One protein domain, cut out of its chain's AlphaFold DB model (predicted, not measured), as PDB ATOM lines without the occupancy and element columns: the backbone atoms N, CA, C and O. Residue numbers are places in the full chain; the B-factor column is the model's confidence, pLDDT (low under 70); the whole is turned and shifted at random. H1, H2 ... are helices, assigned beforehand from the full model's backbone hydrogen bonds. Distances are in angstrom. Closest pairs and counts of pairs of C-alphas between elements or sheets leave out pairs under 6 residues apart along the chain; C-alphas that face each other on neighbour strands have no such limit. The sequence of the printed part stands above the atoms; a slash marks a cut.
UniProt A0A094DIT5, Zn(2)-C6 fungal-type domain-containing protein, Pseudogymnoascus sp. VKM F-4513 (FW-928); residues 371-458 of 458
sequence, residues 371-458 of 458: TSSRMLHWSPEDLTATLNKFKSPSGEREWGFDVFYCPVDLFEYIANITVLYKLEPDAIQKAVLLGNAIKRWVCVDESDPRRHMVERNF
ATOM      1  N   THR A 371     212.838 135.371 219.191       76.81
ATOM      2  CA  THR A 371     212.072 134.696 218.129       76.81
ATOM      3  C   THR A 371     212.759 134.688 216.766       76.81
ATOM      4  O   THR A 371     212.218 134.151 215.800       76.81
ATOM      5  N   SER A 372     213.979 135.218 216.673       77.00
ATOM      6  CA  SER A 372     214.745 135.275 215.425       77.00
ATOM      7  C   SER A 372     216.181 134.790 215.613       77.00
ATOM      8  O   SER A 372     216.648 134.573 216.727       77.00
ATOM      9  N   SER A 373     216.924 134.623 214.518       76.44
ATOM     10  CA  SER A 373     218.352 134.289 214.570       76.44
ATOM     11  C   SER A 373     219.249 135.496 214.870       76.44
ATOM     12  O   SER A 373     220.440 135.309 215.119       76.44
ATOM     13  N   ARG A 374     218.717 136.729 214.885       83.38
ATOM     14  CA  ARG A 374     219.530 137.936 215.094       83.38
ATOM     15  C   ARG A 374     220.021 138.051 216.539       83.38
ATOM     16  O   ARG A 374     219.349 137.595 217.462       83.38
ATOM     17  N   MET A 375     221.166 138.697 216.734       86.31
ATOM     18  CA  MET A 375     221.626 139.123 218.060       86.31
ATOM     19  C   MET A 375     220.886 140.379 218.525       86.31
ATOM     20  O   MET A 375     220.394 141.154 217.700       86.31
ATOM     21  N   LEU A 376     220.836 140.586 219.842       87.25
ATOM     22  CA  LEU A 376     220.339 141.829 220.426       87.25
ATOM     23  C   LEU A 376     221.176 143.004 219.903       87.25
ATOM     24  O   LEU A 376     222.396 142.896 219.751       87.25
ATOM     25  N   HIS A 377     220.523 144.131 219.630       87.94
ATOM     26  CA  HIS A 377     221.231 145.380 219.365       87.94
ATOM     27  C   HIS A 377     221.812 145.952 220.662       87.94
ATOM     28  O   HIS A 377     222.826 146.651 220.627       87.94
ATOM     29  N   TRP A 378     221.188 145.659 221.803       85.62
ATOM     30  CA  TRP A 378     221.641 146.038 223.136       85.62
ATOM     31  C   TRP A 378     222.566 144.965 223.704       85.62
ATOM     32  O   TRP A 378     222.218 143.784 223.716       85.62
ATOM     33  N   SER A 379     223.754 145.362 224.170       85.06
ATOM     34  CA  SER A 379     224.593 144.420 224.910       85.06
ATOM     35  C   SER A 379     223.981 144.175 226.298       85.06
ATOM     36  O   SER A 379     223.230 145.029 226.786       85.06
ATOM     37  N   PRO A 380     224.285 143.044 226.958       85.38
ATOM     38  CA  PRO A 380     223.867 142.818 228.340       85.38
ATOM     39  C   PRO A 380     224.233 143.988 229.260       85.38
ATOM     40  O   PRO A 380     223.421 144.409 230.072       85.38
ATOM     41  N   GLU A 381     225.416 144.573 229.078       85.12
ATOM     42  CA  GLU A 381     225.897 145.701 229.874       85.12
ATOM     43  C   GLU A 381     225.066 146.970 229.634       85.12
ATOM     44  O   GLU A 381     224.666 147.622 230.599       85.12
ATOM     45  N   ASP A 382     224.762 147.295 228.370       83.25
ATOM     46  CA  ASP A 382     223.906 148.437 228.007       83.25
ATOM     47  C   ASP A 382     222.495 148.283 228.596       83.25
ATOM     48  O   ASP A 382     221.892 149.247 229.089       83.25
ATOM     49  N   LEU A 383     221.971 147.055 228.547       85.50
ATOM     50  CA  LEU A 383     220.660 146.708 229.073       85.50
ATOM     51  C   LEU A 383     220.630 146.860 230.595       85.50
ATOM     52  O   LEU A 383     219.818 147.627 231.112       85.50
ATOM     53  N   THR A 384     221.552 146.211 231.309       86.69
ATOM     54  CA  THR A 384     221.693 146.316 232.767       86.69
ATOM     55  C   THR A 384     221.864 147.771 233.201       86.69
ATOM     56  O   THR A 384     221.198 148.227 234.132       86.69
ATOM     57  N   ALA A 385     222.719 148.537 232.515       83.81
ATOM     58  CA  ALA A 385     222.946 149.949 232.819       83.81
ATOM     59  C   ALA A 385     221.680 150.797 232.651       83.81
ATOM     60  O   ALA A 385     221.487 151.760 233.392       83.81
ATOM     61  N   THR A 386     220.816 150.447 231.700       79.94
ATOM     62  CA  THR A 386     219.555 151.156 231.455       79.94
ATOM     63  C   THR A 386     218.488 150.766 232.465       79.94
ATOM     64  O   THR A 386     217.866 151.649 233.047       79.94
ATOM     65  N   LEU A 387     218.327 149.473 232.746       81.75
ATOM     66  CA  LEU A 387     217.359 148.983 233.731       81.75
ATOM     67  C   LEU A 387     217.690 149.472 235.150       81.75
ATOM     68  O   LEU A 387     216.799 149.882 235.885       81.75
ATOM     69  N   ASN A 388     218.974 149.540 235.518       83.69
ATOM     70  CA  ASN A 388     219.410 149.988 236.847       83.69
ATOM     71  C   ASN A 388     219.135 151.470 237.152       83.69
ATOM     72  O   ASN A 388     219.276 151.879 238.309       83.69
ATOM     73  N   LYS A 389     218.768 152.277 236.149       77.25
ATOM     74  CA  LYS A 389     218.383 153.685 236.344       77.25
ATOM     75  C   LYS A 389     217.016 153.830 237.001       77.25
ATOM     76  O   LYS A 389     216.729 154.886 237.556       77.25
ATOM     77  N   PHE A 390     216.193 152.789 236.941       74.19
ATOM     78  CA  PHE A 390     214.823 152.819 237.422       74.19
ATOM     79  C   PHE A 390     214.736 151.999 238.701       74.19
ATOM     80  O   PHE A 390     214.893 150.777 238.711       74.19
ATOM     81  N   LYS A 391     214.583 152.724 239.806       76.31
ATOM     82  CA  LYS A 391     214.487 152.150 241.137       76.31
ATOM     83  C   LYS A 391     213.355 152.797 241.907       76.31
ATOM     84  O   LYS A 391     213.113 154.000 241.772       76.31
ATOM     85  N   SER A 392     212.722 151.989 242.737       71.00
ATOM     86  CA  SER A 392     211.772 152.432 243.737       71.00
ATOM     87  C   SER A 392     212.456 153.348 244.767       71.00
ATOM     88  O   SER A 392     213.689 153.340 244.905       71.00
ATOM     89  N   PRO A 393     211.686 154.096 245.576       71.56
ATOM     90  CA  PRO A 393     212.222 154.774 246.755       71.56
ATOM     91  C   PRO A 393     212.892 153.820 247.762       71.56
ATOM     92  O   PRO A 393     213.784 154.248 248.492       71.56
ATOM     93  N   SER A 394     212.496 152.538 247.796       76.06
ATOM     94  CA  SER A 394     213.135 151.493 248.612       76.06
ATOM     95  C   SER A 394     214.429 150.940 247.995       76.06
ATOM     96  O   SER A 394     215.147 150.190 248.654       76.06
ATOM     97  N   GLY A 395     214.780 151.346 246.769       75.75
ATOM     98  CA  GLY A 395     216.008 150.958 246.072       75.75
ATOM     99  C   GLY A 395     215.903 149.669 245.252       75.75
ATOM    100  O   GLY A 395     216.899 149.263 244.639       75.75
ATOM    101  N   GLU A 396     214.724 149.054 245.211       77.25
ATOM    102  CA  GLU A 396     214.414 147.886 244.384       77.25
ATOM    103  C   GLU A 396     214.285 148.289 242.911       77.25
ATOM    104  O   GLU A 396     213.955 149.433 242.601       77.25
ATOM    105  N   ARG A 397     214.603 147.375 241.984       78.88
ATOM    106  CA  ARG A 397     214.504 147.658 240.544       78.88
ATOM    107  C   ARG A 397     213.047 147.590 240.111       78.88
ATOM    108  O   ARG A 397     212.416 146.549 240.238       78.88
ATOM    109  N   GLU A 398     212.556 148.678 239.540       73.44
ATOM    110  CA  GLU A 398     211.172 148.814 239.085       73.44
ATOM    111  C   GLU A 398     211.144 149.453 237.703       73.44
ATOM    112  O   GLU A 398     212.078 150.158 237.312       73.44
ATOM    113  N   TRP A 399     210.078 149.221 236.939       73.88
ATOM    114  CA  TRP A 399     209.916 149.924 235.672       73.88
ATOM    115  C   TRP A 399     209.678 151.410 235.911       73.88
ATOM    116  O   TRP A 399     209.053 151.816 236.884       73.88
ATOM    117  N   GLY A 400     210.153 152.239 234.984       62.75
ATOM    118  CA  GLY A 400     209.931 153.682 235.087       62.75
ATOM    119  C   GLY A 400     208.459 154.064 234.912       62.75
ATOM    120  O   GLY A 400     208.025 155.045 235.507       62.75
ATOM    121  N   PHE A 401     207.725 153.302 234.090       60.75
ATOM    122  CA  PHE A 401     206.330 153.539 233.708       60.75
ATOM    123  C   PHE A 401     205.579 152.220 233.461       60.75
ATOM    124  O   PHE A 401     206.212 151.167 233.428       60.75
ATOM    125  N   ASP A 402     204.257 152.275 233.254       55.69
ATOM    126  CA  ASP A 402     203.392 151.154 232.833       55.69
ATOM    127  C   ASP A 402     203.806 150.616 231.448       55.69
ATOM    128  O   ASP A 402     203.224 150.928 230.401       55.69
ATOM    129  N   VAL A 403     204.932 149.903 231.420       53.88
ATOM    130  CA  VAL A 403     205.542 149.419 230.190       53.88
ATOM    131  C   VAL A 403     205.316 147.912 230.048       53.88
ATOM    132  O   VAL A 403     204.914 147.463 228.971       53.88
ATOM    133  N   PHE A 404     205.498 147.107 231.098       65.81
ATOM    134  CA  PHE A 404     205.411 145.649 230.967       65.81
ATOM    135  C   PHE A 404     204.901 144.958 232.222       65.81
ATOM    136  O   PHE A 404     205.413 145.194 233.310       65.81
ATOM    137  N   TYR A 405     204.021 143.978 232.012       65.12
ATOM    138  CA  TYR A 405     203.648 142.964 232.998       65.12
ATOM    139  C   TYR A 405     204.748 141.892 233.133       65.12
ATOM    140  O   TYR A 405     204.523 140.702 232.909       65.12
ATOM    141  N   CYS A 406     205.986 142.313 233.389       71.62
ATOM    142  CA  CYS A 406     207.141 141.428 233.547       71.62
ATOM    143  C   CYS A 406     208.142 142.092 234.490       71.62
ATOM    144  O   CYS A 406     208.648 143.145 234.123       71.62
ATOM    145  N   PRO A 407     208.478 141.523 235.660       77.81
ATOM    146  CA  PRO A 407     209.466 142.117 236.560       77.81
ATOM    147  C   PRO A 407     210.801 142.410 235.860       77.81
ATOM    148  O   PRO A 407     211.275 141.608 235.052       77.81
ATOM    149  N   VAL A 408     211.433 143.539 236.202       80.62
ATOM    150  CA  VAL A 408     212.683 144.012 235.572       80.62
ATOM    151  C   VAL A 408     213.777 142.938 235.598       80.62
ATOM    152  O   VAL A 408     214.452 142.706 234.595       80.62
ATOM    153  N   ASP A 409     213.910 142.232 236.722       82.75
ATOM    154  CA  ASP A 409     214.883 141.149 236.892       82.75
ATOM    155  C   ASP A 409     214.619 139.973 235.943       82.75
ATOM    156  O   ASP A 409     215.544 139.413 235.355       82.75
ATOM    157  N   LEU A 410     213.346 139.605 235.770       81.94
ATOM    158  CA  LEU A 410     212.946 138.508 234.896       81.94
ATOM    159  C   LEU A 410     213.211 138.856 233.431       81.94
ATOM    160  O   LEU A 410     213.721 138.024 232.679       81.94
ATOM    161  N   PHE A 411     212.921 140.095 233.041       85.69
ATOM    162  CA  PHE A 411     213.256 140.605 231.718       85.69
ATOM    163  C   PHE A 411     214.768 140.567 231.445       85.69
ATOM    164  O   PHE A 411     215.201 140.098 230.390       85.69
ATOM    165  N   GLU A 412     215.586 140.981 232.414       87.75
ATOM    166  CA  GLU A 412     217.045 140.899 232.306       87.75
ATOM    167  C   GLU A 412     217.533 139.443 232.187       87.75
ATOM    168  O   GLU A 412     218.447 139.151 231.409       87.75
ATOM    169  N   TYR A 413     216.906 138.493 232.890       85.38
ATOM    170  CA  TYR A 413     217.204 137.070 232.703       85.38
ATOM    171  C   TYR A 413     216.859 136.583 231.295       85.38
ATOM    172  O   TYR A 413     217.671 135.879 230.699       85.38
ATOM    173  N   ILE A 414     215.715 136.983 230.730       85.44
ATOM    174  CA  ILE A 414     215.334 136.630 229.350       85.44
ATOM    175  C   ILE A 414     216.389 137.116 228.357       85.44
ATOM    176  O   ILE A 414     216.822 136.351 227.491       85.44
ATOM    177  N   ALA A 415     216.850 138.357 228.502       88.62
ATOM    178  CA  ALA A 415     217.893 138.905 227.646       88.62
ATOM    179  C   ALA A 415     219.199 138.103 227.746       88.62
ATOM    180  O   ALA A 415     219.764 137.703 226.727       88.62
ATOM    181  N   ASN A 416     219.638 137.792 228.969       86.25
ATOM    182  CA  ASN A 416     220.852 137.013 229.203       86.25
ATOM    183  C   ASN A 416     220.754 135.586 228.644       86.25
ATOM    184  O   ASN A 416     221.688 135.131 227.985       86.25
ATOM    185  N   ILE A 417     219.624 134.897 228.841       84.56
ATOM    186  CA  ILE A 417     219.372 133.575 228.244       84.56
ATOM    187  C   ILE A 417     219.449 133.670 226.720       84.56
ATOM    188  O   ILE A 417     220.108 132.852 226.085       84.56
ATOM    189  N   THR A 418     218.818 134.690 226.135       85.12
ATOM    190  CA  THR A 418     218.783 134.888 224.681       85.12
ATOM    191  C   THR A 418     220.182 135.076 224.104       85.12
ATOM    192  O   THR A 418     220.502 134.502 223.065       85.12
ATOM    193  N   VAL A 419     221.034 135.847 224.783       86.25
ATOM    194  CA  VAL A 419     222.437 136.032 224.389       86.25
ATOM    195  C   VAL A 419     223.216 134.724 224.520       86.25
ATOM    196  O   VAL A 419     223.900 134.336 223.577       86.25
ATOM    197  N   LEU A 420     223.094 134.020 225.649       82.56
ATOM    198  CA  LEU A 420     223.805 132.757 225.881       82.56
ATOM    199  C   LEU A 420     223.430 131.677 224.869       82.56
ATOM    200  O   LEU A 420     224.322 131.036 224.327       82.56
ATOM    201  N   TYR A 421     222.140 131.524 224.573       81.12
ATOM    202  CA  TYR A 421     221.646 130.565 223.585       81.12
ATOM    203  C   TYR A 421     222.265 130.788 222.199       81.12
ATOM    204  O   TYR A 421     222.516 129.845 221.457       81.12
ATOM    205  N   LYS A 422     222.538 132.045 221.839       84.12
ATOM    206  CA  LYS A 422     223.115 132.398 220.536       84.12
ATOM    207  C   LYS A 422     224.649 132.341 220.512       84.12
ATOM    208  O   LYS A 422     225.237 132.479 219.441       84.12
ATOM    209  N   LEU A 423     225.300 132.169 221.664       77.75
ATOM    210  CA  LEU A 423     226.752 132.073 221.821       77.75
ATOM    211  C   LEU A 423     227.151 130.608 222.102       77.75
ATOM    212  O   LEU A 423     227.479 130.259 223.231       77.75
ATOM    213  N   GLU A 424     227.138 129.723 221.102       70.25
ATOM    214  CA  GLU A 424     227.705 128.366 221.258       70.25
ATOM    215  C   GLU A 424     229.244 128.358 221.083       70.25
ATOM    216  O   GLU A 424     229.736 129.128 220.251       70.25
ATOM    217  N   PRO A 425     230.038 127.489 221.770       52.75
ATOM    218  CA  PRO A 425     229.742 126.553 222.870       52.75
ATOM    219  C   PRO A 425     230.303 126.978 224.258       52.75
ATOM    220  O   PRO A 425     230.199 126.221 225.222       52.75
ATOM    221  N   ASP A 426     230.853 128.189 224.414       56.47
ATOM    222  CA  ASP A 426     231.465 128.695 225.669       56.47
ATOM    223  C   ASP A 426     230.448 129.135 226.756       56.47
ATOM    224  O   ASP A 426     230.789 129.785 227.750       56.47
ATOM    225  N   ALA A 427     229.167 128.797 226.592       64.75
ATOM    226  CA  ALA A 427     228.076 129.318 227.418       64.75
ATOM    227  C   ALA A 427     227.716 128.461 228.647       64.75
ATOM    228  O   ALA A 427     226.995 128.953 229.515       64.75
ATOM    229  N   ILE A 428     228.216 127.223 228.778       70.31
ATOM    230  CA  ILE A 428     227.753 126.265 229.809       70.31
ATOM    231  C   ILE A 428     227.912 126.822 231.231       70.31
ATOM    232  O   ILE A 428     226.975 126.788 232.027       70.31
ATOM    233  N   GLN A 429     229.075 127.387 231.564       73.12
ATOM    234  CA  GLN A 429     229.315 127.909 232.912       73.12
ATOM    235  C   GLN A 429     228.435 129.127 233.228       73.12
ATOM    236  O   GLN A 429     227.907 129.242 234.336       73.12
ATOM    237  N   LYS A 430     228.215 130.008 232.244       73.56
ATOM    238  CA  LYS A 430     227.302 131.151 232.379       73.56
ATOM    239  C   LYS A 430     225.846 130.693 232.512       73.56
ATOM    240  O   LYS A 430     225.120 131.241 233.337       73.56
ATOM    241  N   ALA A 431     225.443 129.656 231.777       74.31
ATOM    242  CA  ALA A 431     224.112 129.064 231.860       74.31
ATOM    243  C   ALA A 431     223.838 128.451 233.244       74.31
ATOM    244  O   ALA A 431     222.770 128.674 233.810       74.31
ATOM    245  N   VAL A 432     224.816 127.758 233.844       76.12
ATOM    246  CA  VAL A 432     224.697 127.220 235.215       76.12
ATOM    247  C   VAL A 432     224.518 128.341 236.242       76.12
ATOM    248  O   VAL A 432     223.637 128.262 237.101       76.12
ATOM    249  N   LEU A 433     225.324 129.405 236.156       78.00
ATOM    250  CA  LEU A 433     225.203 130.560 237.052       78.00
ATOM    251  C   LEU A 433     223.833 131.238 236.925       78.00
ATOM    252  O   LEU A 433     223.201 131.538 237.940       78.00
ATOM    253  N   LEU A 434     223.359 131.418 235.692       78.25
ATOM    254  CA  LEU A 434     222.063 132.022 235.402       78.25
ATOM    255  C   LEU A 434     220.903 131.152 235.900       78.25
ATOM    256  O   LEU A 434     220.004 131.651 236.573       78.25
ATOM    257  N   GLY A 435     220.961 129.838 235.672       73.88
ATOM    258  CA  GLY A 435     219.980 128.890 236.196       73.88
ATOM    259  C   GLY A 435     219.904 128.913 237.727       73.88
ATOM    260  O   GLY A 435     218.814 128.892 238.297       73.88
ATOM    261  N   ASN A 436     221.045 129.037 238.411       79.00
ATOM    262  CA  ASN A 436     221.085 129.185 239.869       79.00
ATOM    263  C   ASN A 436     220.550 130.543 240.352       79.00
ATOM    264  O   ASN A 436     220.011 130.626 241.456       79.00
ATOM    265  N   ALA A 437     220.704 131.612 239.566       76.81
ATOM    266  CA  ALA A 437     220.099 132.909 239.868       76.81
ATOM    267  C   ALA A 437     218.568 132.839 239.754       76.81
ATOM    268  O   ALA A 437     217.882 133.175 240.713       76.81
ATOM    269  N   ILE A 438     218.039 132.280 238.662       76.44
ATOM    270  CA  ILE A 438     216.590 132.126 238.432       76.44
ATOM    271  C   ILE A 438     215.936 131.230 239.494       76.44
ATOM    272  O   ILE A 438     214.842 131.521 239.971       76.44
ATOM    273  N   LYS A 439     216.610 130.152 239.918       76.31
ATOM    274  CA  LYS A 439     216.112 129.280 241.001       76.31
ATOM    275  C   LYS A 439     215.997 130.006 242.341       76.31
ATOM    276  O   LYS A 439     215.079 129.717 243.101       76.31
ATOM    277  N   ARG A 440     216.926 130.924 242.621       80.69
ATOM    278  CA  ARG A 440     216.924 131.760 243.831       80.69
ATOM    279  C   ARG A 440     216.029 132.988 243.704       80.69
ATOM    280  O   ARG A 440     215.737 133.604 244.721       80.69
ATOM    281  N   TRP A 441     215.605 133.336 242.491       78.81
ATOM    282  CA  TRP A 441     214.692 134.443 242.267       78.81
ATOM    283  C   TRP A 441     213.313 134.104 242.842       78.81
ATOM    284  O   TRP A 441     212.657 133.119 242.462       78.81
ATOM    285  N   VAL A 442     212.904 134.931 243.799       70.81
ATOM    286  CA  VAL A 442     211.609 134.861 244.465       70.81
ATOM    287  C   VAL A 442     210.696 135.834 243.738       70.81
ATOM    288  O   VAL A 442     211.008 137.017 243.645       70.81
ATOM    289  N   CYS A 443     209.589 135.321 243.199       60.62
ATOM    290  CA  CYS A 443     208.522 136.194 242.735       60.62
ATOM    291  C   CYS A 443     207.995 136.922 243.962       60.62
ATOM    292  O   CYS A 443     207.669 136.262 244.952       60.62
ATOM    293  N   VAL A 444     207.930 138.247 243.912       59.28
ATOM    294  CA  VAL A 444     207.205 138.993 244.934       59.28
ATOM    295  C   VAL A 444     205.757 138.499 244.852       59.28
ATOM    296  O   VAL A 444     205.151 138.537 243.782       59.28
ATOM    297  N   ASP A 445     205.276 137.874 245.925       46.03
ATOM    298  CA  ASP A 445     203.923 137.324 246.003       46.03
ATOM    299  C   ASP A 445     202.980 138.513 246.179       46.03
ATOM    300  O   ASP A 445     202.820 139.053 247.275       46.03
ATOM    301  N   GLU A 446     202.473 139.029 245.062       50.00
ATOM    302  CA  GLU A 446     201.701 140.262 245.044       50.00
ATOM    303  C   GLU A 446     200.274 139.964 244.613       50.00
ATOM    304  O   GLU A 446     200.002 139.551 243.489       50.00
ATOM    305  N   SER A 447     199.340 140.228 245.525       45.50
ATOM    306  CA  SER A 447     197.897 140.182 245.277       45.50
ATOM    307  C   SER A 447     197.433 141.155 244.184       45.50
ATOM    308  O   SER A 447     196.279 141.090 243.768       45.50
ATOM    309  N   ASP A 448     198.310 142.069 243.754       52.56
ATOM    310  CA  ASP A 448     198.072 143.049 242.704       52.56
ATOM    311  C   ASP A 448     199.085 142.860 241.555       52.56
ATOM    312  O   ASP A 448     200.271 143.160 241.730       52.56
ATOM    313  N   PRO A 449     198.647 142.403 240.367       48.06
ATOM    314  CA  PRO A 449     199.519 142.183 239.219       48.06
ATOM    315  C   PRO A 449     200.154 143.464 238.653       48.06
ATOM    316  O   PRO A 449     200.954 143.355 237.727       48.06
ATOM    317  N   ARG A 450     199.827 144.661 239.168       49.53
ATOM    318  CA  ARG A 450     200.393 145.949 238.721       49.53
ATOM    319  C   ARG A 450     201.406 146.577 239.677       49.53
ATOM    320  O   ARG A 450     201.967 147.610 239.336       49.53
ATOM    321  N   ARG A 451     201.704 145.991 240.840       52.31
ATOM    322  CA  ARG A 451     202.546 146.657 241.860       52.31
ATOM    323  C   ARG A 451     203.988 146.967 241.436       52.31
ATOM    324  O   ARG A 451     204.552 147.950 241.895       52.31
ATOM    325  N   HIS A 452     204.561 146.179 240.526       48.59
ATOM    326  CA  HIS A 452     205.880 146.426 239.921       48.59
ATOM    327  C   HIS A 452     205.887 147.571 238.888       48.59
ATOM    328  O   HIS A 452     206.927 147.877 238.293       48.59
ATOM    329  N   MET A 453     204.720 148.166 238.631       52.09
ATOM    330  CA  MET A 453     204.524 149.309 237.755       52.09
ATOM    331  C   MET A 453     204.306 150.542 238.624       52.09
ATOM    332  O   MET A 453     203.404 150.591 239.459       52.09
ATOM    333  N   VAL A 454     205.123 151.570 238.422       46.69
ATOM    334  CA  VAL A 454     204.957 152.808 239.176       46.69
ATOM    335  C   VAL A 454     203.816 153.627 238.561       46.69
ATOM    336  O   VAL A 454     204.025 154.386 237.614       46.69
ATOM    337  N   GLU A 455     202.612 153.524 239.129       44.56
ATOM    338  CA  GLU A 455     201.557 154.529 238.957       44.56
ATOM    339  C   GLU A 455     201.935 155.758 239.797       44.56
ATOM    340  O   GLU A 455     201.601 155.876 240.979       44.56
ATOM    341  N   ARG A 456     202.724 156.680 239.232       37.66
ATOM    342  CA  ARG A 456     203.002 157.940 239.931       37.66
ATOM    343  C   ARG A 456     201.753 158.821 239.889       37.66
ATOM    344  O   ARG A 456     201.546 159.541 238.916       37.66
ATOM    345  N   ASN A 457     200.960 158.782 240.958       31.58
ATOM    346  CA  ASN A 457     199.929 159.784 241.220       31.58
ATOM    347  C   ASN A 457     200.598 161.156 241.374       31.58
ATOM    348  O   ASN A 457     201.474 161.324 242.229       31.58
ATOM    349  N   PHE A 458     200.198 162.108 240.536       32.94
ATOM    350  CA  PHE A 458     200.643 163.499 240.578       32.94
ATOM    351  C   PHE A 458     199.448 164.437 240.630       32.94
ATOM    352  O   PHE A 458     198.560 164.285 239.764       32.94
TER     353      PHE A 458
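Overview. This is residues 371 to 458 of the 458 residues of the protein "Zn(2)-C6 fungal-type domain-containing protein" of Pseudogymnoascus sp. VKM F-4513 (FW-928) (UniProt A0A094DIT5). Three helices run back and forth, with H2 in the middle between H1 and H3, and two long stretches without a named element, residues 388 to 407 and 441 to 458, gather toward the end where H2 begins. You read 88 residues with H1, H2 and H3 in that order and no named strand; the class is all helix, though the helices hold 36 of the 88. The whole is only just loose, close to compact, with a radius of gyration of the C-alphas of 14.8 A, and elongated, spanning 49 by 27 by 23 A.

Arrangement. Start at H2, residues 408 to 422. It touches H1, residues 380 to 387, closest at the C-alphas of Pro 380 and Asn 416, 6.6 A apart; this hairpin has a shallow tilt of 15 degrees, opposite ways. H2 also touches H3, residues 428 to 440, closest at the C-alphas of Leu 420 and Ala 431, 7.0 A apart; this hairpin has a shallow tilt of 21 degrees, opposite ways. H1 and H3 are apart. In H1, H2 and H3 every O i to N i+4 pair is within hydrogen-bond range.

Along the chain. Find C-alpha 408 at (212.683, 144.012, 235.572); H2 runs 21.7 A to C-alpha 422. H3 runs 18.5 A, ending at C-alpha 440, (216.924, 131.760, 243.831), and H1 10.5 A.

Size, cuts and confidence. The farthest C-alphas, Pro 425 and Phe 458, are 50.3 A apart. The link H1 to H2 is long, H2 to H3 tight, and the printed part has no cut. Model pLDDT is under 70 at residues 400 to 405, 425 to 427 and 443 to 458.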